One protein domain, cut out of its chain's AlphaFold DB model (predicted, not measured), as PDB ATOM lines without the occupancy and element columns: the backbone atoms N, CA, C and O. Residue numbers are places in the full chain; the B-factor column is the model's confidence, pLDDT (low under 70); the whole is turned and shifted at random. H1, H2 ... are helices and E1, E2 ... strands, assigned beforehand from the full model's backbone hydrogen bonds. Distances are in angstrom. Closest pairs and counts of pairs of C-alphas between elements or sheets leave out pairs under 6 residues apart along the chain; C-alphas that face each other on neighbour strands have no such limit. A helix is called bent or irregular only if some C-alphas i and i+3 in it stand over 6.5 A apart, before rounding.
ATOM      1  N   ILE A 368     -12.894-118.683 352.877       42.53
ATOM      2  CA  ILE A 368     -12.010-118.849 351.701       42.53
ATOM      3  C   ILE A 368     -10.741-117.989 351.804       42.53
ATOM      4  O   ILE A 368     -10.795-116.787 351.571       42.53
ATOM      5  N   TYR A 369      -9.574-118.593 352.068       51.09
ATOM      6  CA  TYR A 369      -8.278-117.891 351.978       51.09
ATOM      7  C   TYR A 369      -7.919-117.515 350.532       51.09
ATOM      8  O   TYR A 369      -7.455-118.353 349.754       51.09
ATOM      9  N   GLN A 370      -8.022-116.231 350.200       55.41
ATOM     10  CA  GLN A 370      -7.518-115.648 348.962       55.41
ATOM     11  C   GLN A 370      -6.344-114.714 349.271       55.41
ATOM     12  O   GLN A 370      -6.507-113.508 349.436       55.41
ATOM     13  N   LYS A 371      -5.112-115.237 349.304       68.94
ATOM     14  CA  LYS A 371      -3.959-114.326 349.330       68.94
ATOM     15  C   LYS A 371      -3.856-113.554 348.013       68.94
ATOM     16  O   LYS A 371      -3.797-114.188 346.956       68.94
ATOM     17  N   ILE A 372      -3.773-112.232 348.072       76.12
ATOM     18  CA  ILE A 372      -3.469-111.357 346.935       76.12
ATOM     19  C   ILE A 372      -1.946-111.216 346.906       76.12
ATOM     20  O   ILE A 372      -1.346-110.878 347.923       76.12
ATOM     21  N   PHE A 373      -1.307-111.526 345.780       78.31
ATOM     22  CA  PHE A 373       0.111-111.211 345.607       78.31
ATOM     23  C   PHE A 373       0.220-109.812 345.019       78.31
ATOM     24  O   PHE A 373      -0.511-109.488 344.084       78.31
ATOM     25  N   ILE A 374       1.102-109.005 345.594       81.62
ATOM     26  CA  ILE A 374       1.406-107.652 345.145       81.62
ATOM     27  C   ILE A 374       2.915-107.615 344.890       81.62
ATOM     28  O   ILE A 374       3.710-108.073 345.717       81.62
ATOM     29  N   GLU A 375       3.303-107.121 343.723       80.00
ATOM     30  CA  GLU A 375       4.702-106.888 343.371       80.00
ATOM     31  C   GLU A 375       5.063-105.450 343.765       80.00
ATOM     32  O   GLU A 375       4.258-104.538 343.587       80.00
ATOM     33  N   MET A 376       6.248-105.256 344.347       81.94
ATOM     34  CA  MET A 376       6.785-103.917 344.602       81.94
ATOM     35  C   MET A 376       7.431-103.379 343.327       81.94
ATOM     36  O   MET A 376       8.071-104.138 342.594       81.94
ATOM     37  N   ASP A 377       7.322-102.073 343.094       84.81
ATOM     38  CA  ASP A 377       8.147-101.421 342.083       84.81
ATOM     39  C   ASP A 377       9.638-101.440 342.482       84.81
ATOM     40  O   ASP A 377      10.012-101.802 343.604       84.81
ATOM     41  N   LYS A 378      10.520-101.076 341.546       83.50
ATOM     42  CA  LYS A 378      11.968-101.135 341.776       83.50
ATOM     43  C   LYS A 378      12.413-100.248 342.948       83.50
ATOM     44  O   LYS A 378      13.260-100.673 343.728       83.50
ATOM     45  N   ASN A 379      11.838 -99.055 343.090       85.81
ATOM     46  CA  ASN A 379      12.215 -98.098 344.128       85.81
ATOM     47  C   ASN A 379      11.737 -98.591 345.500       85.81
ATOM     48  O   ASN A 379      12.526 -98.612 346.439       85.81
ATOM     49  N   GLN A 380      10.493 -99.076 345.590       85.50
ATOM     50  CA  GLN A 380       9.956 -99.731 346.791       85.50
ATOM     51  C   GLN A 380      10.793-100.950 347.212       85.50
ATOM     52  O   GLN A 380      11.056-101.168 348.394       85.50
ATOM     53  N   LEU A 381      11.226-101.763 346.243       85.19
ATOM     54  CA  LEU A 381      12.041-102.950 346.489       85.19
ATOM     55  C   LEU A 381      13.469-102.600 346.934       85.19
ATOM     56  O   LEU A 381      14.020-103.297 347.786       85.19
ATOM     57  N   ASP A 382      14.077-101.558 346.370       83.94
ATOM     58  CA  ASP A 382      15.422-101.115 346.747       83.94
ATOM     59  C   ASP A 382      15.408-100.376 348.105       83.94
ATOM     60  O   ASP A 382      16.259-100.655 348.950       83.94
ATOM     61  N   GLU A 383      14.380 -99.570 348.400       83.88
ATOM     62  CA  GLU A 383      14.135 -99.004 349.738       83.88
ATOM     63  C   GLU A 383      13.905-100.112 350.784       83.88
ATOM     64  O   GLU A 383      14.539-100.111 351.839       83.88
ATOM     65  N   TYR A 384      13.080-101.124 350.477       86.69
ATOM     66  CA  TYR A 384      12.887-102.287 351.351       86.69
ATOM     67  C   TYR A 384      14.207-103.028 351.640       86.69
ATOM     68  O   TYR A 384      14.412-103.479 352.769       86.69
ATOM     69  N   LYS A 385      15.116-103.152 350.658       83.62
ATOM     70  CA  LYS A 385      16.436-103.787 350.854       83.62
ATOM     71  C   LYS A 385      17.342-102.967 351.760       83.62
ATOM     72  O   LYS A 385      17.984-103.567 352.617       83.62
ATOM     73  N   GLU A 386      17.409-101.646 351.590       82.12
ATOM     74  CA  GLU A 386      18.217-100.795 352.473       82.12
ATOM     75  C   GLU A 386      17.641-100.771 353.895       82.12
ATOM     76  O   GLU A 386      18.407-100.870 354.855       82.12
ATOM     77  N   ILE A 387      16.309-100.791 354.053       79.44
ATOM     78  CA  ILE A 387      15.681-101.019 355.362       79.44
ATOM     79  C   ILE A 387      16.088-102.394 355.910       79.44
ATOM     80  O   ILE A 387      16.579-102.440 357.030       79.44
ATOM     81  N   GLU A 388      15.941-103.502 355.167       79.94
ATOM     82  CA  GLU A 388      16.297-104.863 355.632       79.94
ATOM     83  C   GLU A 388      17.788-104.993 355.987       79.94
ATOM     84  O   GLU A 388      18.129-105.669 356.955       79.94
ATOM     85  N   LYS A 389      18.667-104.315 355.245       77.06
ATOM     86  CA  LYS A 389      20.115-104.273 355.469       77.06
ATOM     87  C   LYS A 389      20.475-103.468 356.719       77.06
ATOM     88  O   LYS A 389      21.108-104.029 357.606       77.06
ATOM     89  N   GLY A 390      20.000-102.227 356.859       72.31
ATOM     90  CA  GLY A 390      20.232-101.415 358.062       72.31
ATOM     91  C   GLY A 390      19.648-102.058 359.328       72.31
ATOM     92  O   GLY A 390      20.287-102.081 360.375       72.31
ATOM     93  N   VAL A 391      18.476-102.693 359.208       68.25
ATOM     94  CA  VAL A 391      17.852-103.562 360.228       68.25
ATOM     95  C   VAL A 391      18.772-104.703 360.668       68.25
ATOM     96  O   VAL A 391      18.823-105.053 361.849       68.25
ATOM     97  N   VAL A 392      19.477-105.317 359.724       69.38
ATOM     98  CA  VAL A 392      20.399-106.424 359.981       69.38
ATOM     99  C   VAL A 392      21.728-105.927 360.555       69.38
ATOM    100  O   VAL A 392      22.257-106.557 361.469       69.38
ATOM    101  N   GLU A 393      22.227-104.782 360.095       69.31
ATOM    102  CA  GLU A 393      23.425-104.126 360.620       69.31
ATOM    103  C   GLU A 393      23.209-103.652 362.073       69.31
ATOM    104  O   GLU A 393      24.042-103.957 362.927       69.31
ATOM    105  N   GLU A 394      22.048-103.071 362.417       65.50
ATOM    106  CA  GLU A 394      21.627-102.818 363.813       65.50
ATOM    107  C   GLU A 394      21.632-104.107 364.668       65.50
ATOM    108  O   GLU A 394      22.028-104.088 365.833       65.50
ATOM    109  N   ILE A 395      21.213-105.243 364.096       64.06
ATOM    110  CA  ILE A 395      21.100-106.554 364.767       64.06
ATOM    111  C   ILE A 395      22.452-107.290 364.944       64.06
ATOM    112  O   ILE A 395      22.535-108.248 365.734       64.06
ATOM    113  N   ILE A 396      23.488-106.903 364.193       63.69
ATOM    114  CA  ILE A 396      24.820-107.539 364.188       63.69
ATOM    115  C   ILE A 396      25.869-106.648 364.862       63.69
ATOM    116  O   ILE A 396      26.624-107.143 365.695       63.69
ATOM    117  N   PHE A 397      25.906-105.362 364.511       59.78
ATOM    118  CA  PHE A 397      26.933-104.402 364.927       59.78
ATOM    119  C   PHE A 397      26.445-103.408 365.997       59.78
ATOM    120  O   PHE A 397      27.227-102.587 366.474       59.78
ATOM    121  N   GLY A 398      25.171-103.481 366.408       55.12
ATOM    122  CA  GLY A 398      24.633-102.704 367.527       55.12
ATOM    123  C   GLY A 398      25.414-102.968 368.820       55.12
ATOM    124  O   GLY A 398      25.377-104.071 369.364       55.12
ATOM    125  N   ASN A 399      26.145-101.952 369.290       44.97
ATOM    126  CA  ASN A 399      27.157-102.106 370.335       44.97
ATOM    127  C   ASN A 399      26.607-102.632 371.674       44.97
ATOM    128  O   ASN A 399      25.527-102.270 372.133       44.97
ATOM    129  N   ILE A 400      27.427-103.445 372.346       46.38
ATOM    130  CA  ILE A 400      27.068-104.289 373.504       46.38
ATOM    131  C   ILE A 400      26.793-103.492 374.809       46.38
ATOM    132  O   ILE A 400      26.425-104.066 375.836       46.38
ATOM    133  N   HIS A 401      26.893-102.160 374.786       43.47
ATOM    134  CA  HIS A 401      26.822-101.313 375.981       43.47
ATOM    135  C   HIS A 401      25.548-100.453 376.056       43.47
ATOM    136  O   HIS A 401      25.408 -99.436 375.388       43.47
ATOM    137  N   GLN A 402      24.654-100.843 376.971       41.31
ATOM    138  CA  GLN A 402      23.595-100.014 377.573       41.31
ATOM    139  C   GLN A 402      22.547 -99.347 376.650       41.31
ATOM    140  O   GLN A 402      22.071 -98.253 376.937       41.31
ATOM    141  N   THR A 403      22.018-100.052 375.647       37.25
ATOM    142  CA  THR A 403      20.559-100.003 375.384       37.25
ATOM    143  C   THR A 403      20.092-101.232 374.609       37.25
ATOM    144  O   THR A 403      20.653-101.581 373.578       37.25
ATOM    145  N   GLN A 404      19.045-101.910 375.089       41.62
ATOM    146  CA  GLN A 404      18.494-103.083 374.403       41.62
ATOM    147  C   GLN A 404      17.617-102.653 373.218       41.62
ATOM    148  O   GLN A 404      16.393-102.555 373.349       41.62
ATOM    149  N   LEU A 405      18.230-102.422 372.050       45.25
ATOM    150  CA  LEU A 405      17.500-102.328 370.783       45.25
ATOM    151  C   LEU A 405      16.793-103.661 370.517       45.25
ATOM    152  O   LEU A 405      17.397-104.676 370.175       45.25
ATOM    153  N   ASN A 406      15.488-103.665 370.764       53.53
ATOM    154  CA  ASN A 406      14.679-104.870 370.783       53.53
ATOM    155  C   ASN A 406      14.443-105.383 369.347       53.53
ATOM    156  O   ASN A 406      13.852-104.650 368.547       53.53
ATOM    157  N   PRO A 407      14.792-106.642 369.011       52.62
ATOM    158  CA  PRO A 407      14.518-107.218 367.691       52.62
ATOM    159  C   PRO A 407      13.031-107.211 367.279       52.62
ATOM    160  O   PRO A 407      12.722-107.300 366.092       52.62
ATOM    161  N   LEU A 408      12.100-107.055 368.233       55.97
ATOM    162  CA  LEU A 408      10.692-106.752 367.943       55.97
ATOM    163  C   LEU A 408      10.532-105.428 367.182       55.97
ATOM    164  O   LEU A 408       9.850-105.409 366.164       55.97
ATOM    165  N   THR A 409      11.167-104.343 367.637       59.00
ATOM    166  CA  THR A 409      11.115-103.012 367.000       59.00
ATOM    167  C   THR A 409      11.595-103.084 365.553       59.00
ATOM    168  O   THR A 409      10.970-102.543 364.644       59.00
ATOM    169  N   VAL A 410      12.677-103.827 365.347       61.91
ATOM    170  CA  VAL A 410      13.336-104.038 364.059       61.91
ATOM    171  C   VAL A 410      12.421-104.783 363.069       61.91
ATOM    172  O   VAL A 410      12.232-104.347 361.934       61.91
ATOM    173  N   LEU A 411      11.755-105.852 363.517       68.50
ATOM    174  CA  LEU A 411      10.760-106.586 362.718       68.50
ATOM    175  C   LEU A 411       9.426-105.838 362.544       68.50
ATOM    176  O   LEU A 411       8.685-106.110 361.597       68.50
ATOM    177  N   ILE A 412       9.108-104.904 363.443       74.88
ATOM    178  CA  ILE A 412       7.951-104.013 363.318       74.88
ATOM    179  C   ILE A 412       8.193-102.985 362.208       74.88
ATOM    180  O   ILE A 412       7.313-102.862 361.362       74.88
ATOM    181  N   ARG A 413       9.377-102.352 362.122       77.31
ATOM    182  CA  ARG A 413       9.732-101.409 361.036       77.31
ATOM    183  C   ARG A 413       9.493-102.007 359.642       77.31
ATOM    184  O   ARG A 413       8.753-101.434 358.848       77.31
ATOM    185  N   LEU A 414      10.039-103.200 359.374       80.94
ATOM    186  CA  LEU A 414       9.848-103.900 358.091       80.94
ATOM    187  C   LEU A 414       8.369-104.186 357.784       80.94
ATOM    188  O   LEU A 414       7.941-104.048 356.642       80.94
ATOM    189  N   ARG A 415       7.578-104.566 358.797       84.88
ATOM    190  CA  ARG A 415       6.147-104.869 358.627       84.88
ATOM    191  C   ARG A 415       5.274-103.617 358.523       84.88
ATOM    192  O   ARG A 415       4.250-103.674 357.858       84.88
ATOM    193  N   GLN A 416       5.666-102.496 359.129       84.25
ATOM    194  CA  GLN A 416       5.027-101.194 358.908       84.25
ATOM    195  C   GLN A 416       5.244-100.735 357.464       84.25
ATOM    196  O   GLN A 416       4.292-100.307 356.816       84.25
ATOM    197  N   TYR A 417       6.465-100.898 356.942       86.81
ATOM    198  CA  TYR A 417       6.772-100.603 355.546       86.81
ATOM    199  C   TYR A 417       5.943-101.467 354.584       86.81
ATOM    200  O   TYR A 417       5.222-100.920 353.748       86.81
ATOM    201  N   THR A 418       5.959-102.804 354.733       87.50
ATOM    202  CA  THR A 418       5.154-103.669 353.851       87.50
ATOM    203  C   THR A 418       3.666-103.363 353.966       87.50
ATOM    204  O   THR A 418       2.985-103.279 352.946       87.50
ATOM    205  N   ALA A 419       3.146-103.149 355.177       86.25
ATOM    206  CA  ALA A 419       1.748-102.791 355.381       86.25
ATOM    207  C   ALA A 419       1.367-101.492 354.653       86.25
ATOM    208  O   ALA A 419       0.371-101.495 353.931       86.25
ATOM    209  N   LYS A 420       2.186-100.435 354.751       87.75
ATOM    210  CA  LYS A 420       1.918 -99.152 354.086       87.75
ATOM    211  C   LYS A 420       1.903 -99.264 352.558       87.75
ATOM    212  O   LYS A 420       0.969 -98.777 351.924       87.75
ATOM    213  N   GLN A 421       2.870 -99.962 351.958       88.12
ATOM    214  CA  GLN A 421       2.920-100.116 350.494       88.12
ATOM    215  C   GLN A 421       1.727-100.920 349.929       88.12
ATOM    216  O   GLN A 421       1.397-100.794 348.751       88.12
ATOM    217  N   LYS A 422       1.017-101.701 350.760       88.62
ATOM    218  CA  LYS A 422      -0.213-102.407 350.356       88.62
ATOM    219  C   LYS A 422      -1.461-101.514 350.329       88.62
ATOM    220  O   LYS A 422      -2.420-101.882 349.655       88.62
ATOM    221  N   ILE A 423      -1.483-100.368 351.020       89.81
ATOM    222  CA  ILE A 423      -2.722 -99.599 351.257       89.81
ATOM    223  C   ILE A 423      -3.351 -99.070 349.970       89.81
ATOM    224  O   ILE A 423      -4.557 -99.224 349.800       89.81
ATOM    225  N   LYS A 424      -2.557 -98.542 349.029       86.00
ATOM    226  CA  LYS A 424      -3.072 -98.059 347.736       86.00
ATOM    227  C   LYS A 424      -3.797 -99.170 346.959       86.00
ATOM    228  O   LYS A 424      -4.962 -99.024 346.614       86.00
ATOM    229  N   MET A 425      -3.131-100.310 346.767       83.31
ATOM    230  CA  MET A 425      -3.683-101.474 346.059       83.31
ATOM    231  C   MET A 425      -4.881-102.099 346.796       83.31
ATOM    232  O   MET A 425      -5.786-102.634 346.165       83.31
ATOM    233  N   VAL A 426      -4.917-102.036 348.132       88.19
ATOM    234  CA  VAL A 426      -6.089-102.463 348.912       88.19
ATOM    235  C   VAL A 426      -7.253-101.487 348.730       88.19
ATOM    236  O   VAL A 426      -8.371-101.949 348.541       88.19
ATOM    237  N   ALA A 427      -7.021-100.172 348.716       88.62
ATOM    238  CA  ALA A 427      -8.069 -99.180 348.472       88.62
ATOM    239  C   ALA A 427      -8.696 -99.334 347.073       88.62
ATOM    240  O   ALA A 427      -9.914 -99.446 346.981       88.62
ATOM    241  N   GLU A 428      -7.880 -99.485 346.022       86.12
ATOM    242  CA  GLU A 428      -8.335 -99.762 344.641       86.12
ATOM    243  C   GLU A 428      -9.162-101.060 344.506       86.12
ATOM    244  O   GLU A 428      -9.899-101.236 343.534       86.12
ATOM    245  N   LEU A 429      -9.024-101.997 345.453       84.50
ATOM    246  CA  LEU A 429      -9.820-103.226 345.524       84.50
ATOM    247  C   LEU A 429     -11.061-103.085 346.416       84.50
ATOM    248  O   LEU A 429     -12.048-103.768 346.163       84.50
ATOM    249  N   LEU A 430     -11.028-102.236 347.446       89.75
ATOM    250  CA  LEU A 430     -12.191-101.942 348.287       89.75
ATOM    251  C   LEU A 430     -13.216-101.091 347.536       89.75
ATOM    252  O   LEU A 430     -14.402-101.377 347.632       89.75
ATOM    253  N   GLU A 431     -12.759-100.109 346.758       87.81
ATOM    254  CA  GLU A 431     -13.587 -99.236 345.916       87.81
ATOM    255  C   GLU A 431     -14.517-100.056 345.005       87.81
ATOM    256  O   GLU A 431     -15.736 -99.995 345.146       87.81
ATOM    257  N   ARG A 432     -13.945-100.958 344.199       82.88
ATOM    258  CA  ARG A 432     -14.690-101.837 343.273       82.88
ATOM    259  C   ARG A 432     -15.654-102.805 343.960       82.88
ATOM    260  O   ARG A 432     -16.623-103.236 343.353       82.88
ATOM    261  N   LEU A 433     -15.374-103.194 345.203       84.00
ATOM    262  CA  LEU A 433     -16.238-104.092 345.978       84.00
ATOM    263  C   LEU A 433     -17.362-103.331 346.703       84.00
ATOM    264  O   LEU A 433     -18.420-103.893 346.960       84.00
ATOM    265  N   VAL A 434     -17.156-102.046 346.998       84.31
ATOM    266  CA  VAL A 434     -18.206-101.130 347.465       84.31
ATOM    267  C   VAL A 434     -19.155-100.759 346.322       84.31
ATOM    268  O   VAL A 434     -20.353-100.634 346.559       84.31
ATOM    269  N   GLU A 435     -18.658-100.637 345.086       81.75
ATOM    270  CA  GLU A 435     -19.493-100.477 343.880       81.75
ATOM    271  C   GLU A 435     -20.432-101.683 343.647       81.75
ATOM    272  O   GLU A 435     -21.516-101.517 343.093       81.75
ATOM    273  N   GLU A 436     -20.072-102.879 344.135       76.69
ATOM    274  CA  GLU A 436     -20.931-104.081 344.181       76.69
ATOM    275  C   GLU A 436     -21.951-104.063 345.360       76.69
ATOM    276  O   GLU A 436     -22.585-105.077 345.651       76.69
ATOM    277  N   ASP A 437     -22.118-102.919 346.041       70.06
ATOM    278  CA  ASP A 437     -22.963-102.657 347.229       70.06
ATOM    279  C   ASP A 437     -22.605-103.461 348.505       70.06
ATOM    280  O   ASP A 437     -23.284-103.391 349.537       70.06
ATOM    281  N   GLU A 438     -21.507-104.215 348.497       76.06
ATOM    282  CA  GLU A 438     -21.180-105.136 349.586       76.06
ATOM    283  C   GLU A 438     -20.687-104.456 350.873       76.06
ATOM    284  O   GLU A 438     -20.010-103.426 350.872       76.06
ATOM    285  N   LYS A 439     -20.952-105.111 352.014       86.06
ATOM    286  CA  LYS A 439     -20.347-104.759 353.305       86.06
ATOM    287  C   LYS A 439     -19.061-105.552 353.536       86.06
ATOM    288  O   LYS A 439     -19.073-106.786 353.544       86.06
ATOM    289  N   ILE A 440     -17.954-104.859 353.797       88.19
ATOM    290  CA  ILE A 440     -16.595-105.420 353.881       88.19
ATOM    291  C   ILE A 440     -15.977-105.119 355.251       88.19
ATOM    292  O   ILE A 440     -16.078-104.004 355.767       88.19
ATOM    293  N   VAL A 441     -15.293-106.105 355.835       87.75
ATOM    294  CA  VAL A 441     -14.517-105.944 357.076       87.75
ATOM    295  C   VAL A 441     -13.028-105.867 356.744       87.75
ATOM    296  O   VAL A 441     -12.435-106.838 356.287       87.75
ATOM    297  N   VAL A 442     -12.385-104.736 357.010       90.00
ATOM    298  CA  VAL A 442     -10.938-104.547 356.837       90.00
ATOM    299  C   VAL A 442     -10.259-104.639 358.196       90.00
ATOM    300  O   VAL A 442     -10.690-104.002 359.156       90.00
ATOM    301  N   ILE A 443      -9.201-105.443 358.286       85.88
ATOM    302  CA  ILE A 443      -8.482-105.741 359.522       85.88
ATOM    303  C   ILE A 443      -6.979-105.511 359.340       85.88
ATOM    304  O   ILE A 443      -6.360-106.058 358.427       85.88
ATOM    305  N   ASP A 444      -6.369-104.753 360.255       86.44
ATOM    306  CA  ASP A 444      -4.914-104.550 360.297       86.44
ATOM    307  C   ASP A 444      -4.355-104.606 361.734       86.44
ATOM    308  O   ASP A 444      -5.055-104.394 362.730       86.44
ATOM    309  N   MET A 445      -3.066-104.923 361.845       82.06
ATOM    310  CA  MET A 445      -2.259-104.751 363.049       82.06
ATOM    311  C   MET A 445      -1.941-103.274 363.312       82.06
ATOM    312  O   MET A 445      -1.848-102.880 364.474       82.06
ATOM    313  N   PHE A 446      -1.762-102.480 362.253       87.25
ATOM    314  CA  PHE A 446      -1.415-101.061 362.332       87.25
ATOM    315  C   PHE A 446      -2.667-100.207 362.130       87.25
ATOM    316  O   PHE A 446      -3.352-100.319 361.116       87.25
ATOM    317  N   LYS A 447      -2.999 -99.367 363.114       87.69
ATOM    318  CA  LYS A 447      -4.234 -98.565 363.093       87.69
ATOM    319  C   LYS A 447      -4.128 -97.367 362.148       87.69
ATOM    320  O   LYS A 447      -5.129 -96.899 361.623       87.69
ATOM    321  N   GLU A 448      -2.907 -96.910 361.902       88.25
ATOM    322  CA  GLU A 448      -2.546 -95.803 361.023       88.25
ATOM    323  C   GLU A 448      -3.065 -96.059 359.600       88.25
ATOM    324  O   GLU A 448      -3.703 -95.195 359.005       88.25
ATOM    325  N   ASN A 449      -2.911 -97.293 359.120       90.56
ATOM    326  CA  ASN A 449      -3.416 -97.767 357.834       90.56
ATOM    327  C   ASN A 449      -4.950 -97.730 357.743       90.56
ATOM    328  O   ASN A 449      -5.507 -97.380 356.706       90.56
ATOM    329  N   LEU A 450      -5.646 -98.057 358.837       93.12
ATOM    330  CA  LEU A 450      -7.109 -97.983 358.911       93.12
ATOM    331  C   LEU A 450      -7.581 -96.524 358.841       93.12
ATOM    332  O   LEU A 450      -8.573 -96.239 358.178       93.12
ATOM    333  N   TYR A 451      -6.844 -95.587 359.446       93.56
ATOM    334  CA  TYR A 451      -7.105 -94.153 359.289       93.56
ATOM    335  C   TYR A 451      -6.760 -93.624 357.888       93.56
ATOM    336  O   TYR A 451      -7.452 -92.730 357.410       93.56
ATOM    337  N   GLU A 452      -5.730 -94.150 357.213       92.00
ATOM    338  CA  GLU A 452      -5.462 -93.822 355.802       92.00
ATOM    339  C   GLU A 452      -6.619 -94.300 354.900       92.00
ATOM    340  O   GLU A 452      -7.134 -93.505 354.118       92.00
ATOM    341  N   ILE A 453      -7.135 -95.522 355.088       92.38
ATOM    342  CA  ILE A 453      -8.321 -96.021 354.360       92.38
ATOM    343  C   ILE A 453      -9.581 -95.198 354.698       92.38
ATOM    344  O   ILE A 453     -10.332 -94.834 353.794       92.38
ATOM    345  N   ASN A 454      -9.798 -94.812 355.963       94.25
ATOM    346  CA  ASN A 454     -10.952 -93.980 356.342       94.25
ATOM    347  C   ASN A 454     -10.892 -92.560 355.740       94.25
ATOM    348  O   ASN A 454     -11.929 -91.919 355.601       94.25
ATOM    349  N   LYS A 455      -9.709 -92.043 355.379       93.12
ATOM    350  CA  LYS A 455      -9.586 -90.763 354.654       93.12
ATOM    351  C   LYS A 455      -9.981 -90.877 353.181       93.12
ATOM    352  O   LYS A 455     -10.394 -89.876 352.608       93.12
ATOM    353  N   LEU A 456      -9.852 -92.064 352.587       90.75
ATOM    354  CA  LEU A 456     -10.253 -92.337 351.204       90.75
ATOM    355  C   LEU A 456     -11.764 -92.596 351.091       90.75
ATOM    356  O   LEU A 456     -12.381 -92.176 350.121       90.75
ATOM    357  N   PHE A 457     -12.375 -93.212 352.111       92.12
ATOM    358  CA  PHE A 457     -13.797 -93.586 352.114       92.12
ATOM    359  C   PHE A 457     -14.613 -92.966 353.278       92.12
ATOM    360  O   PHE A 457     -15.335 -93.689 353.973       92.12
ATOM    361  N   PRO A 458     -14.513 -91.652 353.566       88.44
ATOM    362  CA  PRO A 458     -14.935 -91.068 354.848       88.44
ATOM    363  C   PRO A 458     -16.444 -91.092 355.125       88.44
ATOM    364  O   PRO A 458     -16.842 -91.001 356.282       88.44
ATOM    365  N   THR A 459     -17.286 -91.210 354.097       87.31
ATOM    366  CA  THR A 459     -18.757 -91.240 354.213       87.31
ATOM    367  C   THR A 459     -19.323 -92.634 354.484       87.31
ATOM    368  O   THR A 459     -20.386 -92.753 355.085       87.31
ATOM    369  N   ILE A 460     -18.612 -93.684 354.064       91.12
ATOM    370  CA  ILE A 460     -19.085 -95.082 354.048       91.12
ATOM    371  C   ILE A 460     -18.252 -96.015 354.940       91.12
ATOM    372  O   ILE A 460     -18.462 -97.231 354.932       91.12
ATOM    373  N   SER A 461     -17.276 -95.472 355.673       92.56
ATOM    374  CA  SER A 461     -16.348 -96.232 356.514       92.56
ATOM    375  C   SER A 461     -16.301 -95.730 357.954       92.56
ATOM    376  O   SER A 461     -16.590 -94.567 358.235       92.56
ATOM    377  N   ALA A 462     -15.944 -96.623 358.880       93.19
ATOM    378  CA  ALA A 462     -15.748 -96.273 360.282       93.19
ATOM    379  C   ALA A 462     -14.607 -97.073 360.922       93.19
ATOM    380  O   ALA A 462     -14.566 -98.306 360.841       93.19
ATOM    381  N   VAL A 463     -13.712 -96.365 361.616       93.00
ATOM    382  CA  VAL A 463     -12.593 -96.956 362.364       93.00
ATOM    383  C   VAL A 463     -13.050 -97.535 363.703       93.00
ATOM    384  O   VAL A 463     -13.592 -96.835 364.554       93.00
ATOM    385  N   HIS A 464     -12.759 -98.817 363.925       88.38
ATOM    386  CA  HIS A 464     -13.006 -99.546 365.167       88.38
ATOM    387  C   HIS A 464     -11.666-100.017 365.764       88.38
ATOM    388  O   HIS A 464     -11.207-101.137 365.535       88.38
ATOM    389  N   THR A 465     -10.998 -99.149 366.527       86.94
ATOM    390  CA  THR A 465      -9.675 -99.421 367.127       86.94
ATOM    391  C   THR A 465      -9.664 -99.165 368.639       86.94
ATOM    392  O   THR A 465     -10.703 -98.951 369.257       86.94
ATOM    393  N   GLY A 466      -8.487 -99.215 369.272       79.25
ATOM    394  CA  GLY A 466      -8.344 -98.877 370.692       79.25
ATOM    395  C   GLY A 466      -8.601 -97.401 371.019       79.25
ATOM    396  O   GLY A 466      -8.799 -97.091 372.190       79.25
ATOM    397  N   ASP A 467      -8.612 -96.522 370.011       85.19
ATOM    398  CA  ASP A 467      -8.747 -95.074 370.195       85.19
ATOM    399  C   ASP A 467     -10.213 -94.637 370.376       85.19
ATOM    400  O   ASP A 467     -10.482 -93.681 371.097       85.19
ATOM    401  N   GLN A 468     -11.160 -95.344 369.743       85.31
ATOM    402  CA  GLN A 468     -12.595 -95.059 369.843       85.31
ATOM    403  C   GLN A 468     -13.174 -95.551 371.176       85.31
ATOM    404  O   GLN A 468     -12.819 -96.635 371.679       85.31
ATOM    405  N   SER A 469     -14.124 -94.786 371.723       77.38
ATOM    406  CA  SER A 469     -14.817 -95.142 372.963       77.38
ATOM    407  C   SER A 469     -15.597 -96.454 372.816       77.38
ATOM    408  O   SER A 469     -15.844 -96.967 371.720       77.38
ATOM    409  N   VAL A 470     -15.962 -97.063 373.947       65.75
ATOM    410  CA  VAL A 470     -16.684 -98.346 373.913       65.75
ATOM    411  C   VAL A 470     -18.112 -98.156 373.385       65.75
ATOM    412  O   VAL A 470     -18.629 -99.034 372.702       65.75
ATOM    413  N   GLU A 471     -18.709 -96.990 373.639       71.69
ATOM    414  CA  GLU A 471     -20.025 -96.591 373.131       71.69
ATOM    415  C   GLU A 471     -19.995 -96.322 371.615       71.69
ATOM    416  O   GLU A 471     -20.819 -96.877 370.881       71.69
ATOM    417  N   GLU A 472     -18.996 -95.582 371.115       78.88
ATOM    418  CA  GLU A 472     -18.756 -95.404 369.671       78.88
ATOM    419  C   GLU A 472     -18.589 -96.749 368.963       78.88
ATOM    420  O   GLU A 472     -19.250 -97.014 367.962       78.88
ATOM    421  N   ARG A 473     -17.745 -97.640 369.497       80.62
ATOM    422  CA  ARG A 473     -17.470 -98.937 368.864       80.62
ATOM    423  C   ARG A 473     -18.680 -99.856 368.817       80.62
ATOM    424  O   ARG A 473     -18.908-100.480 367.783       80.62
ATOM    425  N   ASN A 474     -19.494 -99.888 369.870       71.19
ATOM    426  CA  ASN A 474     -20.776-100.594 369.833       71.19
ATOM    427  C   ASN A 474     -21.710 -99.984 368.773       71.19
ATOM    428  O   ASN A 474     -22.333-100.719 368.013       71.19
ATOM    429  N   THR A 475     -21.760 -98.651 368.670       80.25
ATOM    430  CA  THR A 475     -22.566 -97.943 367.658       80.25
ATOM    431  C   THR A 475     -22.112 -98.270 366.231       80.25
ATOM    432  O   THR A 475     -22.951 -98.498 365.362       80.25
ATOM    433  N   ILE A 476     -20.799 -98.360 365.993       86.69
ATOM    434  CA  ILE A 476     -20.207 -98.760 364.707       86.69
ATOM    435  C   ILE A 476     -20.579-100.208 364.354       86.69
ATOM    436  O   ILE A 476     -21.003-100.464 363.231       86.69
ATOM    437  N   VAL A 477     -20.479-101.150 365.303       79.69
ATOM    438  CA  VAL A 477     -20.892-102.552 365.088       79.69
ATOM    439  C   VAL A 477     -22.385-102.645 364.756       79.69
ATOM    440  O   VAL A 477     -22.747-103.338 363.807       79.69
ATOM    441  N   SER A 478     -23.245-101.922 365.481       78.94
ATOM    442  CA  SER A 478     -24.690-101.893 365.218       78.94
ATOM    443  C   SER A 478     -25.022-101.305 363.844       78.94
ATOM    444  O   SER A 478     -25.767-101.928 363.093       78.94
ATOM    445  N   LYS A 479     -24.430-100.158 363.472       86.62
ATOM    446  CA  LYS A 479     -24.613 -99.556 362.138       86.62
ATOM    447  C   LYS A 479     -24.111-100.468 361.017       86.62
ATOM    448  O   LYS A 479     -24.762-100.590 359.989       86.62
ATOM    449  N   PHE A 480     -22.982-101.149 361.203       88.25
ATOM    450  CA  PHE A 480     -22.461-102.058 360.180       88.25
ATOM    451  C   PHE A 480     -23.379-103.273 359.965       88.25
ATOM    452  O   PHE A 480     -23.561-103.711 358.832       88.25
ATOM    453  N   GLN A 481     -23.979-103.785 361.044       75.12
ATOM    454  CA  GLN A 481     -24.892-104.932 361.019       75.12
ATOM    455  C   GLN A 481     -26.304-104.608 360.491       75.12
ATOM    456  O   GLN A 481     -26.999-105.529 360.068       75.12
ATOM    457  N   ASP A 482     -26.733-103.341 360.494       83.25
ATOM    458  CA  ASP A 482     -27.992-102.907 359.875       83.25
ATOM    459  C   ASP A 482     -27.884-102.968 358.335       83.25
ATOM    460  O   ASP A 482     -27.011-102.296 357.764       83.25
ATOM    461  N   PRO A 483     -28.746-103.736 357.635       77.75
ATOM    462  CA  PRO A 483     -28.765-103.780 356.173       77.75
ATOM    463  C   PRO A 483     -28.986-102.414 355.515       77.75
ATOM    464  O   PRO A 483     -28.441-102.173 354.443       77.75
ATOM    465  N   ASN A 484     -29.740-101.517 356.160       81.62
ATOM    466  CA  ASN A 484     -30.159-100.231 355.592       81.62
ATOM    467  C   ASN A 484     -29.157 -99.093 355.849       81.62
ATOM    468  O   ASN A 484     -29.407 -97.961 355.453       81.62
ATOM    469  N   SER A 485     -28.047 -99.358 356.547       87.94
ATOM    470  CA  SER A 485     -27.058 -98.329 356.870       87.94
ATOM    471  C   SER A 485     -25.988 -98.185 355.788       87.94
ATOM    472  O   SER A 485     -25.359 -99.177 355.404       87.94
ATOM    473  N   ASP A 486     -25.692 -96.931 355.435       85.88
ATOM    474  CA  ASP A 486     -24.642 -96.473 354.503       85.88
ATOM    475  C   ASP A 486     -23.220 -96.948 354.866       85.88
ATOM    476  O   ASP A 486     -22.289 -96.850 354.066       85.88
ATOM    477  N   LEU A 487     -23.021 -97.462 356.085       90.75
ATOM    478  CA  LEU A 487     -21.742 -97.987 356.546       90.75
ATOM    479  C   LEU A 487     -21.428 -99.329 355.858       90.75
ATOM    480  O   LEU A 487     -21.844-100.397 356.329       90.75
ATOM    481  N   LYS A 488     -20.677 -99.257 354.751       91.00
ATOM    482  CA  LYS A 488     -20.199-100.396 353.946       91.00
ATOM    483  C   LYS A 488     -18.826-100.927 354.377       91.00
ATOM    484  O   LYS A 488     -18.571-102.116 354.218       91.00
ATOM    485  N   LEU A 489     -17.949-100.099 354.955       92.50
ATOM    486  CA  LEU A 489     -16.582-100.491 355.337       92.50
ATOM    487  C   LEU A 489     -16.352-100.441 356.859       92.50
ATOM    488  O   LEU A 489     -16.257 -99.371 357.461       92.50
ATOM    489  N   PHE A 490     -16.176-101.604 357.487       92.06
ATOM    490  CA  PHE A 490     -15.761-101.710 358.891       92.06
ATOM    491  C   PHE A 490     -14.233-101.786 358.980       92.06
ATOM    492  O   PHE A 490     -13.647-102.772 358.537       92.06
ATOM    493  N   LEU A 491     -13.572-100.776 359.554       93.12
ATOM    494  CA  LEU A 491     -12.106-100.662 359.573       93.12
ATOM    495  C   LEU A 491     -11.558-100.975 360.978       93.12
ATOM    496  O   LEU A 491     -11.355-100.083 361.804       93.12
ATOM    497  N   GLY A 492     -11.367-102.259 361.284       86.75
ATOM    498  CA  GLY A 492     -11.077-102.747 362.636       86.75
ATOM    499  C   GLY A 492      -9.613-103.116 362.897       86.75
ATOM    500  O   GLY A 492      -8.942-103.692 362.045       86.75
ATOM    501  N   SER A 493      -9.089-102.869 364.103       84.19
ATOM    502  CA  SER A 493      -7.776-103.436 364.471       84.19
ATOM    503  C   SER A 493      -7.889-104.913 364.863       84.19
ATOM    504  O   SER A 493      -8.844-105.296 365.540       84.19
ATOM    505  N   ILE A 494      -6.877-105.743 364.559       69.81
ATOM    506  CA  ILE A 494      -6.814-107.158 365.011       69.81
ATOM    507  C   ILE A 494      -7.115-107.261 366.513       69.81
ATOM    508  O   ILE A 494      -7.892-108.106 366.943       69.81
ATOM    509  N   GLN A 495      -6.538-106.350 367.299       64.69
ATOM    510  CA  GLN A 495      -6.641-106.293 368.759       64.69
ATOM    511  C   GLN A 495      -8.044-105.949 369.290       64.69
ATOM    512  O   GLN A 495      -8.276-106.072 370.491       64.69
ATOM    513  N   THR A 496      -8.968-105.504 368.437       64.75
ATOM    514  CA  THR A 496     -10.379-105.302 368.796       64.75
ATOM    515  C   THR A 496     -11.290-106.333 368.129       64.75
ATOM    516  O   THR A 496     -12.235-106.789 368.768       64.75
ATOM    517  N   CYS A 497     -10.964-106.777 366.911       59.91
ATOM    518  CA  CYS A 497     -11.715-107.796 366.175       59.91
ATOM    519  C   CYS A 497     -11.540-109.223 366.723       59.91
ATOM    520  O   CYS A 497     -12.484-110.006 366.669       59.91
ATOM    521  N   SER A 498     -10.382-109.570 367.303       46.88
ATOM    522  CA  SER A 498     -10.120-110.920 367.840       46.88
ATOM    523  C   SER A 498     -10.890-111.260 369.127       46.88
ATOM    524  O   SER A 498     -10.801-112.383 369.626       46.88
ATOM    525  N   TYR A 499     -11.688-110.323 369.656       46.06
ATOM    526  CA  TYR A 499     -12.511-110.492 370.856       46.06
ATOM    527  C   TYR A 499     -14.001-110.575 370.510       46.06
ATOM    528  O   TYR A 499     -14.765-109.660 370.796       46.06
ATOM    529  N   GLY A 500     -14.408-111.699 369.916       41.72
ATOM    530  CA  GLY A 500     -15.803-112.164 369.927       41.72
ATOM    531  C   GLY A 500     -16.836-111.332 369.159       41.72
ATOM    532  O   GLY A 500     -18.027-111.586 369.328       41.72
ATOM    533  N   LEU A 501     -16.428-110.367 368.328       54.12
ATOM    534  CA  LEU A 501     -17.369-109.564 367.542       54.12
ATOM    535  C   LEU A 501     -18.186-110.445 366.586       54.12
ATOM    536  O   LEU A 501     -17.640-111.268 365.851       54.12
ATOM    537  N   THR A 502     -19.499-110.224 366.561       50.81
ATOM    538  CA  THR A 502     -20.401-110.827 365.573       50.81
ATOM    539  C   THR A 502     -20.619-109.814 364.450       50.81
ATOM    540  O   THR A 502     -21.278-108.802 364.668       50.81
ATOM    541  N   LEU A 503     -20.034-110.073 363.274       60.16
ATOM    542  CA  LEU A 503     -20.054-109.205 362.082       60.16
ATOM    543  C   LEU A 503     -20.647-109.960 360.874       60.16
ATOM    544  O   LEU A 503     -20.001-110.147 359.847       60.16
ATOM    545  N   THR A 504     -21.869-110.463 361.039       55.22
ATOM    546  CA  THR A 504     -22.561-111.376 360.103       55.22
ATOM    547  C   THR A 504     -23.061-110.727 358.812       55.22
ATOM    548  O   THR A 504     -23.327-111.442 357.852       55.22
ATOM    549  N   ALA A 505     -23.184-109.398 358.764       68.56
ATOM    550  CA  ALA A 505     -23.573-108.649 357.568       68.56
ATOM    551  C   ALA A 505     -22.499-108.645 356.462       68.56
ATOM    552  O   ALA A 505     -22.761-108.154 355.370       68.56
ATOM    553  N   SER A 506     -21.306-109.199 356.720       71.06
ATOM    554  CA  SER A 506     -20.223-109.297 355.741       71.06
ATOM    555  C   SER A 506     -19.864-110.740 355.382       71.06
ATOM    556  O   SER A 506     -19.809-111.644 356.222       71.06
ATOM    557  N   ASN A 507     -19.559-110.932 354.102       62.09
ATOM    558  CA  ASN A 507     -18.991-112.133 353.495       62.09
ATOM    559  C   ASN A 507     -17.558-111.899 352.962       62.09
ATOM    560  O   ASN A 507     -16.982-112.824 352.392       62.09
ATOM    561  N   LYS A 508     -16.960-110.707 353.128       73.38
ATOM    562  CA  LYS A 508     -15.604-110.384 352.642       73.38
ATOM    563  C   LYS A 508     -14.776-109.692 353.731       73.38
ATOM    564  O   LYS A 508     -15.137-108.631 354.235       73.38
ATOM    565  N   ILE A 509     -13.643-110.300 354.090       78.00
ATOM    566  CA  ILE A 509     -12.693-109.791 355.090       78.00
ATOM    567  C   ILE A 509     -11.343-109.517 354.424       78.00
ATOM    568  O   ILE A 509     -10.812-110.386 353.744       78.00
ATOM    569  N   PHE A 510     -10.725-108.365 354.661       84.75
ATOM    570  CA  PHE A 510      -9.327-108.105 354.304       84.75
ATOM    571  C   PHE A 510      -8.462-108.176 355.567       84.75
ATOM    572  O   PHE A 510      -8.797-107.550 356.564       84.75
ATOM    573  N   ILE A 511      -7.350-108.914 355.543       82.06
ATOM    574  CA  ILE A 511      -6.347-108.928 356.623       82.06
ATOM    575  C   ILE A 511      -5.042-108.380 356.047       82.06
ATOM    576  O   ILE A 511      -4.247-109.128 355.478       82.06
ATOM    577  N   ILE A 512      -4.840-107.066 356.174       83.94
ATOM    578  CA  ILE A 512      -3.726-106.344 355.536       83.94
ATOM    579  C   ILE A 512      -2.378-106.828 356.082       83.94
ATOM    580  O   ILE A 512      -1.450-107.084 355.311       83.94
ATOM    581  N   THR A 513      -2.281-107.026 357.399       80.94
ATOM    582  CA  THR A 513      -1.070-107.521 358.068       80.94
ATOM    583  C   THR A 513      -1.397-108.720 358.950       80.94
ATOM    584  O   THR A 513      -2.243-108.637 359.834       80.94
ATOM    585  N   LEU A 514      -0.697-109.838 358.754       71.06
ATOM    586  CA  LEU A 514      -0.937-111.073 359.508       71.06
ATOM    587  C   LEU A 514      -0.485-110.965 360.983       71.06
ATOM    588  O   LEU A 514       0.591-110.409 361.246       71.06
ATOM    589  N   PRO A 515      -1.253-111.520 361.945       66.00
ATOM    590  CA  PRO A 515      -0.867-111.586 363.353       66.00
ATOM    591  C   PRO A 515       0.282-112.573 363.594       66.00
ATOM    592  O   PRO A 515       0.451-113.536 362.858       66.00
ATOM    593  N   PHE A 516       1.041-112.389 364.679       60.47
ATOM    594  CA  PHE A 516       2.061-113.365 365.097       60.47
ATOM    595  C   PHE A 516       1.478-114.593 365.829       60.47
ATOM    596  O   PHE A 516       2.236-115.503 366.162       60.47
ATOM    597  N   SER A 517       0.168-114.640 366.110       55.44
ATOM    598  CA  SER A 517      -0.481-115.802 366.729       55.44
ATOM    599  C   SER A 517      -1.313-116.596 365.726       55.44
ATOM    600  O   SER A 517      -2.244-116.076 365.113       55.44
ATOM    601  N   VAL A 518      -1.046-117.903 365.661       50.03
ATOM    602  CA  VAL A 518      -1.910-118.897 365.001       50.03
ATOM    603  C   VAL A 518      -3.348-118.779 365.510       50.03
ATOM    604  O   VAL A 518      -4.279-118.767 364.719       50.03
ATOM    605  N   GLY A 519      -3.549-118.603 366.822       44.09
ATOM    606  CA  GLY A 519      -4.884-118.511 367.422       44.09
ATOM    607  C   GLY A 519      -5.696-117.279 367.005       44.09
ATOM    608  O   GLY A 519      -6.908-117.273 367.205       44.09
ATOM    609  N   GLU A 520      -5.057-116.256 366.428       43.97
ATOM    610  CA  GLU A 520      -5.707-115.072 365.845       43.97
ATOM    611  C   GLU A 520      -5.959-115.250 364.333       43.97
ATOM    612  O   GLU A 520      -6.911-114.690 363.797       43.97
ATOM    613  N   TYR A 521      -5.148-116.072 363.656       48.03
ATOM    614  CA  TYR A 521      -5.279-116.424 362.237       48.03
ATOM    615  C   TYR A 521      -6.267-117.578 361.978       48.03
ATOM    616  O   TYR A 521      -6.965-117.565 360.978       48.03
ATOM    617  N   ASP A 522      -6.398-118.554 362.877       44.22
ATOM    618  CA  ASP A 522      -7.223-119.761 362.676       44.22
ATOM    619  C   ASP A 522      -8.741-119.539 362.754       44.22
ATOM    620  O   ASP A 522      -9.541-120.420 362.412       44.22
ATOM    621  N   GLN A 523      -9.156-118.340 363.157       43.75
ATOM    622  CA  GLN A 523     -10.552-117.913 363.263       43.75
ATOM    623  C   GLN A 523     -11.231-117.778 361.862       43.75
ATOM    624  O   GLN A 523     -12.336-117.235 361.751       43.75
ATOM    625  N   VAL A 524     -10.591-118.246 360.766       36.38
ATOM    626  CA  VAL A 524     -10.643-117.552 359.464       36.38
ATOM    627  C   VAL A 524     -11.014-118.355 358.178       36.38
ATOM    628  O   VAL A 524     -11.987-117.886 357.607       36.38
ATOM    629  N   SER A 525     -10.372-119.447 357.673       39.94
ATOM    630  CA  SER A 525     -10.177-119.635 356.176       39.94
ATOM    631  C   SER A 525     -10.542-120.903 355.289       39.94
ATOM    632  O   SER A 525     -10.390-120.804 354.069       39.94
ATOM    633  N   ASP A 526     -10.965-122.075 355.783       38.28
ATOM    634  CA  ASP A 526     -10.881-123.429 355.114       38.28
ATOM    635  C   ASP A 526     -12.180-123.866 354.294       38.28
ATOM    636  O   ASP A 526     -13.212-123.356 354.702       38.28
ATOM    637  N   ARG A 527     -12.367-124.741 353.233       47.34
ATOM    638  CA  ARG A 527     -11.646-125.814 352.401       47.34
ATOM    639  C   ARG A 527     -12.156-125.957 350.881       47.34
ATOM    640  O   ARG A 527     -12.470-124.905 350.317       47.34
ATOM    641  N   GLN A 894      -0.082-109.789 350.246       80.69
ATOM    642  CA  GLN A 894       1.317-110.103 350.550       80.69
ATOM    643  C   GLN A 894       2.233-109.482 349.495       80.69
ATOM    644  O   GLN A 894       2.012-109.697 348.300       80.69
ATOM    645  N   LEU A 895       3.280-108.778 349.932       82.25
ATOM    646  CA  LEU A 895       4.341-108.310 349.036       82.25
ATOM    647  C   LEU A 895       5.373-109.422 348.810       82.25
ATOM    648  O   LEU A 895       5.933-109.960 349.772       82.25
ATOM    649  N   MET A 896       5.615-109.771 347.547       78.62
ATOM    650  CA  MET A 896       6.491-110.891 347.181       78.62
ATOM    651  C   MET A 896       7.964-110.627 347.529       78.62
ATOM    652  O   MET A 896       8.466-109.516 347.372       78.62
ATOM    653  N   GLY A 897       8.669-111.652 348.013       75.12
ATOM    654  CA  GLY A 897      10.070-111.577 348.444       75.12
ATOM    655  C   GLY A 897      10.302-110.910 349.807       75.12
ATOM    656  O   GLY A 897      11.452-110.794 350.237       75.12
ATOM    657  N   THR A 898       9.243-110.474 350.500       83.50
ATOM    658  CA  THR A 898       9.341-109.684 351.741       83.50
ATOM    659  C   THR A 898       9.143-110.507 353.021       83.50
ATOM    660  O   THR A 898       8.906-111.719 353.018       83.50
ATOM    661  N   ILE A 899       9.207-109.818 354.162       78.50
ATOM    662  CA  ILE A 899       8.885-110.349 355.489       78.50
ATOM    663  C   ILE A 899       7.457-110.933 355.589       78.50
ATOM    664  O   ILE A 899       7.237-111.836 356.398       78.50
ATOM    665  N   ASP A 900       6.507-110.483 354.755       76.12
ATOM    666  CA  ASP A 900       5.110-110.952 354.753       76.12
ATOM    667  C   ASP A 900       4.986-112.450 354.422       76.12
ATOM    668  O   ASP A 900       4.149-113.152 354.998       76.12
ATOM    669  N   GLU A 901       5.812-112.950 353.498       75.81
ATOM    670  CA  GLU A 901       5.808-114.360 353.092       75.81
ATOM    671  C   GLU A 901       6.389-115.241 354.201       75.81
ATOM    672  O   GLU A 901       5.753-116.211 354.619       75.81
ATOM    673  N   LYS A 902       7.535-114.839 354.770       73.75
ATOM    674  CA  LYS A 902       8.189-115.541 355.889       73.75
ATOM    675  C   LYS A 902       7.282-115.641 357.121       73.75
ATOM    676  O   LYS A 902       7.237-116.680 357.779       73.75
ATOM    677  N   VAL A 903       6.548-114.570 357.441       71.31
ATOM    678  CA  VAL A 903       5.588-114.557 358.557       71.31
ATOM    679  C   VAL A 903       4.433-115.529 358.294       71.31
ATOM    680  O   VAL A 903       4.106-116.316 359.179       71.31
ATOM    681  N   PHE A 904       3.869-115.542 357.080       69.69
ATOM    682  CA  PHE A 904       2.818-116.495 356.698       69.69
ATOM    683  C   PHE A 904       3.276-117.957 356.840       69.69
ATOM    684  O   PHE A 904       2.560-118.774 357.419       69.69
ATOM    685  N   GLU A 905       4.471-118.298 356.348       68.12
ATOM    686  CA  GLU A 905       4.993-119.671 356.415       68.12
ATOM    687  C   GLU A 905       5.206-120.157 357.855       68.12
ATOM    688  O   GLU A 905       4.867-121.297 358.183       68.12
ATOM    689  N   LEU A 906       5.711-119.295 358.743       65.06
ATOM    690  CA  LEU A 906       5.903-119.636 360.156       65.06
ATOM    691  C   LEU A 906       4.570-119.835 360.900       65.06
ATOM    692  O   LEU A 906       4.490-120.715 361.760       65.06
ATOM    693  N   ILE A 907       3.521-119.081 360.552       60.50
ATOM    694  CA  ILE A 907       2.164-119.266 361.098       60.50
ATOM    695  C   ILE A 907       1.598-120.622 360.651       60.50
ATOM    696  O   ILE A 907       1.233-121.439 361.494       60.50
ATOM    697  N   GLU A 908       1.592-120.908 359.345       56.09
ATOM    698  CA  GLU A 908       1.090-122.176 358.786       56.09
ATOM    699  C   GLU A 908       1.835-123.411 359.311       56.09
ATOM    700  O   GLU A 908       1.247-124.483 359.465       56.09
ATOM    701  N   ASN A 909       3.132-123.294 359.596       57.72
ATOM    702  CA  ASN A 909       3.897-124.402 360.160       57.72
ATOM    703  C   ASN A 909       3.552-124.634 361.638       57.72
ATOM    704  O   ASN A 909       3.254-125.770 362.010       57.72
ATOM    705  N   LYS A 910       3.462-123.584 362.469       56.81
ATOM    706  CA  LYS A 910       3.080-123.759 363.885       56.81
ATOM    707  C   LYS A 910       1.592-124.089 364.070       56.81
ATOM    708  O   LYS A 910       1.253-124.762 365.040       56.81
ATOM    709  N   ARG A 911       0.723-123.756 363.105       50.66
ATOM    710  CA  ARG A 911      -0.665-124.257 363.008       50.66
ATOM    711  C   ARG A 911      -0.720-125.788 363.027       50.66
ATOM    712  O   ARG A 911      -1.429-126.381 363.841       50.66
ATOM    713  N   LYS A 912       0.094-126.427 362.184       50.16
ATOM    714  CA  LYS A 912       0.177-127.893 362.056       50.16
ATOM    715  C   LYS A 912       0.752-128.557 363.310       50.16
ATOM    716  O   LYS A 912       0.324-129.650 363.667       50.16
ATOM    717  N   GLU A 913       1.697-127.910 363.991       50.59
ATOM    718  CA  GLU A 913       2.299-128.429 365.229       50.59
ATOM    719  C   GLU A 913       1.360-128.316 366.439       50.59
ATOM    720  O   GLU A 913       1.212-129.282 367.188       50.59
ATOM    721  N   ILE A 914       0.681-127.175 366.609       44.12
ATOM    722  CA  ILE A 914      -0.258-126.951 367.721       44.12
ATOM    723  C   ILE A 914      -1.449-127.916 367.636       44.12
ATOM    724  O   ILE A 914      -1.871-128.438 368.667       44.12
ATOM    725  N   SER A 915      -1.960-128.209 366.433       40.06
ATOM    726  CA  SER A 915      -3.045-129.189 366.277       40.06
ATOM    727  C   SER A 915      -2.613-130.595 366.713       40.06
ATOM    728  O   SER A 915      -3.305-131.217 367.515       40.06
ATOM    729  N   LYS A 916      -1.438-131.068 366.266       44.75
ATOM    730  CA  LYS A 916      -0.892-132.385 366.654       44.75
ATOM    731  C   LYS A 916      -0.700-132.521 368.163       44.75
ATOM    732  O   LYS A 916      -1.078-133.537 368.736       44.75
ATOM    733  N   ALA A 917      -0.161-131.480 368.802       41.53
ATOM    734  CA  ALA A 917       0.074-131.469 370.242       41.53
ATOM    735  C   ALA A 917      -1.221-131.582 371.068       41.53
ATOM    736  O   ALA A 917      -1.170-132.089 372.181       41.53
ATOM    737  N   ILE A 918      -2.361-131.111 370.543       40.50
ATOM    738  CA  ILE A 918      -3.663-131.118 371.230       40.50
ATOM    739  C   ILE A 918      -4.456-132.409 370.981       40.50
ATOM    740  O   ILE A 918      -5.214-132.819 371.857       40.50
ATOM    741  N   ASP A 919      -4.277-133.045 369.821       41.31
ATOM    742  CA  ASP A 919      -5.056-134.216 369.384       41.31
ATOM    743  C   ASP A 919      -4.347-135.566 369.636       41.31
ATOM    744  O   ASP A 919      -4.689-136.578 369.034       41.31
ATOM    745  N   ASN A 920      -3.390-135.582 370.573       41.84
ATOM    746  CA  ASN A 920      -2.743-136.775 371.140       41.84
ATOM    747  C   ASN A 920      -2.077-137.714 370.103       41.84
ATOM    748  O   ASN A 920      -2.166-138.938 370.213       41.84
ATOM    749  N   VAL A 921      -1.384-137.138 369.111       32.88
ATOM    750  CA  VAL A 921      -0.571-137.871 368.119       32.88
ATOM    751  C   VAL A 921       0.916-137.576 368.341       32.88
ATOM    752  O   VAL A 921       1.317-136.415 368.258       32.88
ATOM    753  N   ASP A 922       1.706-138.626 368.608       32.47
ATOM    754  CA  ASP A 922       3.158-138.666 368.896       32.47
ATOM    755  C   ASP A 922       3.926-137.331 368.787       32.47
ATOM    756  O   ASP A 922       4.509-136.977 367.755       32.47
ATOM    757  N   PHE A 923       3.969-136.582 369.894       34.16
ATOM    758  CA  PHE A 923       4.570-135.250 369.931       34.16
ATOM    759  C   PHE A 923       6.040-135.267 370.385       34.16
ATOM    760  O   PHE A 923       6.358-135.045 371.555       34.16
ATOM    761  N   GLN A 924       6.969-135.454 369.441       32.53
ATOM    762  CA  GLN A 924       8.389-135.147 369.666       32.53
ATOM    763  C   GLN A 924       8.675-133.656 369.418       32.53
ATOM    764  O   GLN A 924       8.788-133.207 368.277       32.53
ATOM    765  N   SER A 925       8.838-132.875 370.488       33.56
ATOM    766  CA  SER A 925       9.186-131.453 370.398       33.56
ATOM    767  C   SER A 925      10.625-131.238 369.906       33.56
ATOM    768  O   SER A 925      11.575-131.550 370.622       33.56
ATOM    769  N   LYS A 926      10.792-130.642 368.716       35.28
ATOM    770  CA  LYS A 926      12.102-130.219 368.168       35.28
ATOM    771  C   LYS A 926      12.150-128.774 367.640       35.28
ATOM    772  O   LYS A 926      13.132-128.398 367.006       35.28
ATOM    773  N   VAL A 927      11.118-127.958 367.887       33.34
ATOM    774  CA  VAL A 927      10.986-126.606 367.306       33.34
ATOM    775  C   VAL A 927      10.918-125.506 368.373       33.34
ATOM    776  O   VAL A 927      10.392-125.682 369.471       33.34
ATOM    777  N   SER A 928      11.510-124.366 368.013       37.25
ATOM    778  CA  SER A 928      11.944-123.248 368.853       37.25
ATOM    779  C   SER A 928      10.858-122.521 369.665       37.25
ATOM    780  O   SER A 928       9.646-122.593 369.417       37.25
ATOM    781  N   GLU A 929      11.324-121.712 370.620       46.56
ATOM    782  CA  GLU A 929      10.481-121.072 371.631       46.56
ATOM    783  C   GLU A 929       9.691-119.835 371.140       46.56
ATOM    784  O   GLU A 929       8.680-119.487 371.758       46.56
ATOM    785  N   SER A 930      10.009-119.246 369.977       55.06
ATOM    786  CA  SER A 930       9.253-118.113 369.402       55.06
ATOM    787  C   SER A 930       9.359-118.021 367.873       55.06
ATOM    788  O   SER A 930      10.451-118.161 367.334       55.06
ATOM    789  N   ILE A 931       8.248-117.695 367.188       57.47
ATOM    790  CA  ILE A 931       8.232-117.324 365.748       57.47
ATOM    791  C   ILE A 931       9.216-116.182 365.465       57.47
ATOM    792  O   ILE A 931       9.867-116.159 364.424       57.47
ATOM    793  N   LEU A 932       9.358-115.252 366.414       58.62
ATOM    794  CA  LEU A 932      10.283-114.132 366.294       58.62
ATOM    795  C   LEU A 932      11.736-114.608 366.173       58.62
ATOM    796  O   LEU A 932      12.486-114.094 365.350       58.62
ATOM    797  N   ASN A 933      12.123-115.614 366.959       60.66
ATOM    798  CA  ASN A 933      13.495-116.119 367.001       60.66
ATOM    799  C   ASN A 933      13.845-116.848 365.693       60.66
ATOM    800  O   ASN A 933      14.960-116.698 365.195       60.66
ATOM    801  N   ASP A 934      12.882-117.562 365.100       64.38
ATOM    802  CA  ASP A 934      13.031-118.181 363.775       64.38
ATOM    803  C   ASP A 934      13.228-117.124 362.682       64.38
ATOM    804  O   ASP A 934      14.101-117.252 361.820       64.38
ATOM    805  N   LEU A 935      12.445-116.043 362.747       65.75
ATOM    806  CA  LEU A 935      12.473-114.940 361.790       65.75
ATOM    807  C   LEU A 935      13.791-114.142 361.882       65.75
ATOM    808  O   LEU A 935      14.407-113.854 360.856       65.75
ATOM    809  N   ILE A 936      14.281-113.876 363.098       65.38
ATOM    810  CA  ILE A 936      15.604-113.272 363.356       65.38
ATOM    811  C   ILE A 936      16.726-114.203 362.880       65.38
ATOM    812  O   ILE A 936      17.666-113.752 362.228       65.38
ATOM    813  N   GLY A 937      16.626-115.508 363.157       65.62
ATOM    814  CA  GLY A 937      17.591-116.509 362.695       65.62
ATOM    815  C   GLY A 937      17.654-116.619 361.168       65.62
ATOM    816  O   GLY A 937      18.741-116.756 360.609       65.62
ATOM    817  N   SER A 938      16.510-116.493 360.485       68.50
ATOM    818  CA  SER A 938      16.425-116.404 359.020       68.50
ATOM    819  C   SER A 938      17.121-115.152 358.479       68.50
ATOM    820  O   SER A 938      17.884-115.255 357.520       68.50
ATOM    821  N   LEU A 939      16.898-113.985 359.096       68.12
ATOM    822  CA  LEU A 939      17.540-112.733 358.686       68.12
ATOM    823  C   LEU A 939      19.059-112.774 358.907       68.12
ATOM    824  O   LEU A 939      19.801-112.512 357.965       68.12
ATOM    825  N   LYS A 940      19.537-113.213 360.082       65.81
ATOM    826  CA  LYS A 940      20.984-113.375 360.332       65.81
ATOM    827  C   LYS A 940      21.639-114.304 359.302       65.81
ATOM    828  O   LYS A 940      22.648-113.931 358.717       65.81
ATOM    829  N   LYS A 941      21.032-115.457 358.992       69.38
ATOM    830  CA  LYS A 941      21.543-116.406 357.978       69.38
ATOM    831  C   LYS A 941      21.545-115.883 356.532       69.38
ATOM    832  O   LYS A 941      22.210-116.483 355.696       69.38
TER     833      LYS A 941
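AT A GLANCE: This is residues 368 to 527 and 894 to 941 of the 945 residues of an uncharacterized protein of Ignavibacteria bacterium (UniProt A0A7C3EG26). A small parallel sheet, E3, E4, E2 and E5, with helices over both faces forms one lobe, and the bent helix H2 joins it to a lobe of helices. Arm H2b packs on the sheet, while arm H2a pairs with H1 in a helical hairpin that H7 and H8 join. The 208 printed residues hold eight named helices and five named strands, in the order E1 H1 H2 E2 H3 E3 H4 E4 H5 E5 H6 H7 H8, class mixed. The whole is compact, with a radius of gyration of the C-alphas of 19.1 A and spans of 58 by 49 by 34 A.

HOW THE PARTS SIT: Begin at the sheet: E3, residues 461 to 464, E4, 489 to 493, E2, 440 to 444, and E5, 508 to 511, in that order. Within hydrogen-bond range, look for N 491 and O 462 at 3.0 A between E3 and E4, N 442 and O 490 at 2.8 A between E4 and E2, and N 510 and O 441 at 2.8 A between E2 and E5. H3, residues 447 to 456, is on one face, 8.4 A over the sheet; C-alphas 450 and 491 are its closest to E4, 5.7 A apart. H4, residues 470 to 481, is on the opposite face, making three layers; its closest C-alpha pair with E3 is 464 and 473, 5.8 A. H5, residues 494 to 497, is on H4's face, over none of the strands. E3, H4 and E4 form a strand-helix-strand unit, two parallel neighbour strands joined through a helix, with a right-handed crossover; E2, H3, E3 and E4, H5, E5 are split units, another strand between, also right-handed. H2, residues 407 to 434, assigned as one helix by its hydrogen bonds, is bent: C-alphas 421 and 424 are 6.9 A apart, and arms H2a, 407 to 421, and H2b, 424 to 434, stand at a steep tilt of 55 degrees. H2b is on H3's face. H1, residues 378 to 397, touches H2a, closest C-alphas 391 and 410 at 5.9 A, opposite ways at a shallow tilt of 5 degrees. H7, residues 899 to 918, touches H2a, C-alphas 415 and 899 closest at 6.9 A, and also H6, residues 518 to 521, C-alphas 518 and 907 closest at 5.7 A. H8, residues 931 to 941, touches H7, C-alphas 906 and 931 closest at 6.5 A, and only just touches H1, with 3 pairs of C-alphas within 8 A. E1, residues 368 to 374, is near E5; its residues 373 to 374 pair in parallel with residues 894 to 895. Every O i to N i+4 pair is within range in H1, H3, H4 and H8, against 10 of 11 in H2a, 5 of 7 in H2b and 15 of 16 in H7; H5 and H6 are too short for such a pair.

IN THESE COORDINATES: Find C-alpha 368 at (-12.010, -118.849, 351.701), where E1 begins its 18.7 A. H1 runs 27.8 A, H2a 21.9 A, and H7 28.9 A from C-alpha 899 at (8.885, -110.349, 355.489). H8 ends at C-alpha 941, (21.543, -116.406, 357.978).

THE WHOLE: The C-alphas farthest apart, His 401 and Asn 484, are 60.5 A apart, and residues 397 to 404 stand free. Residues 528 to 893 are not printed; C-alphas 527 and 894 are 20.5 A apart across this cut. The link from H7 to H8 is long, with 12 residues. The mean pLDDT of the printed part is 70.5, and 90 residues are under 70, among them 391 to 411 and 904 to 941.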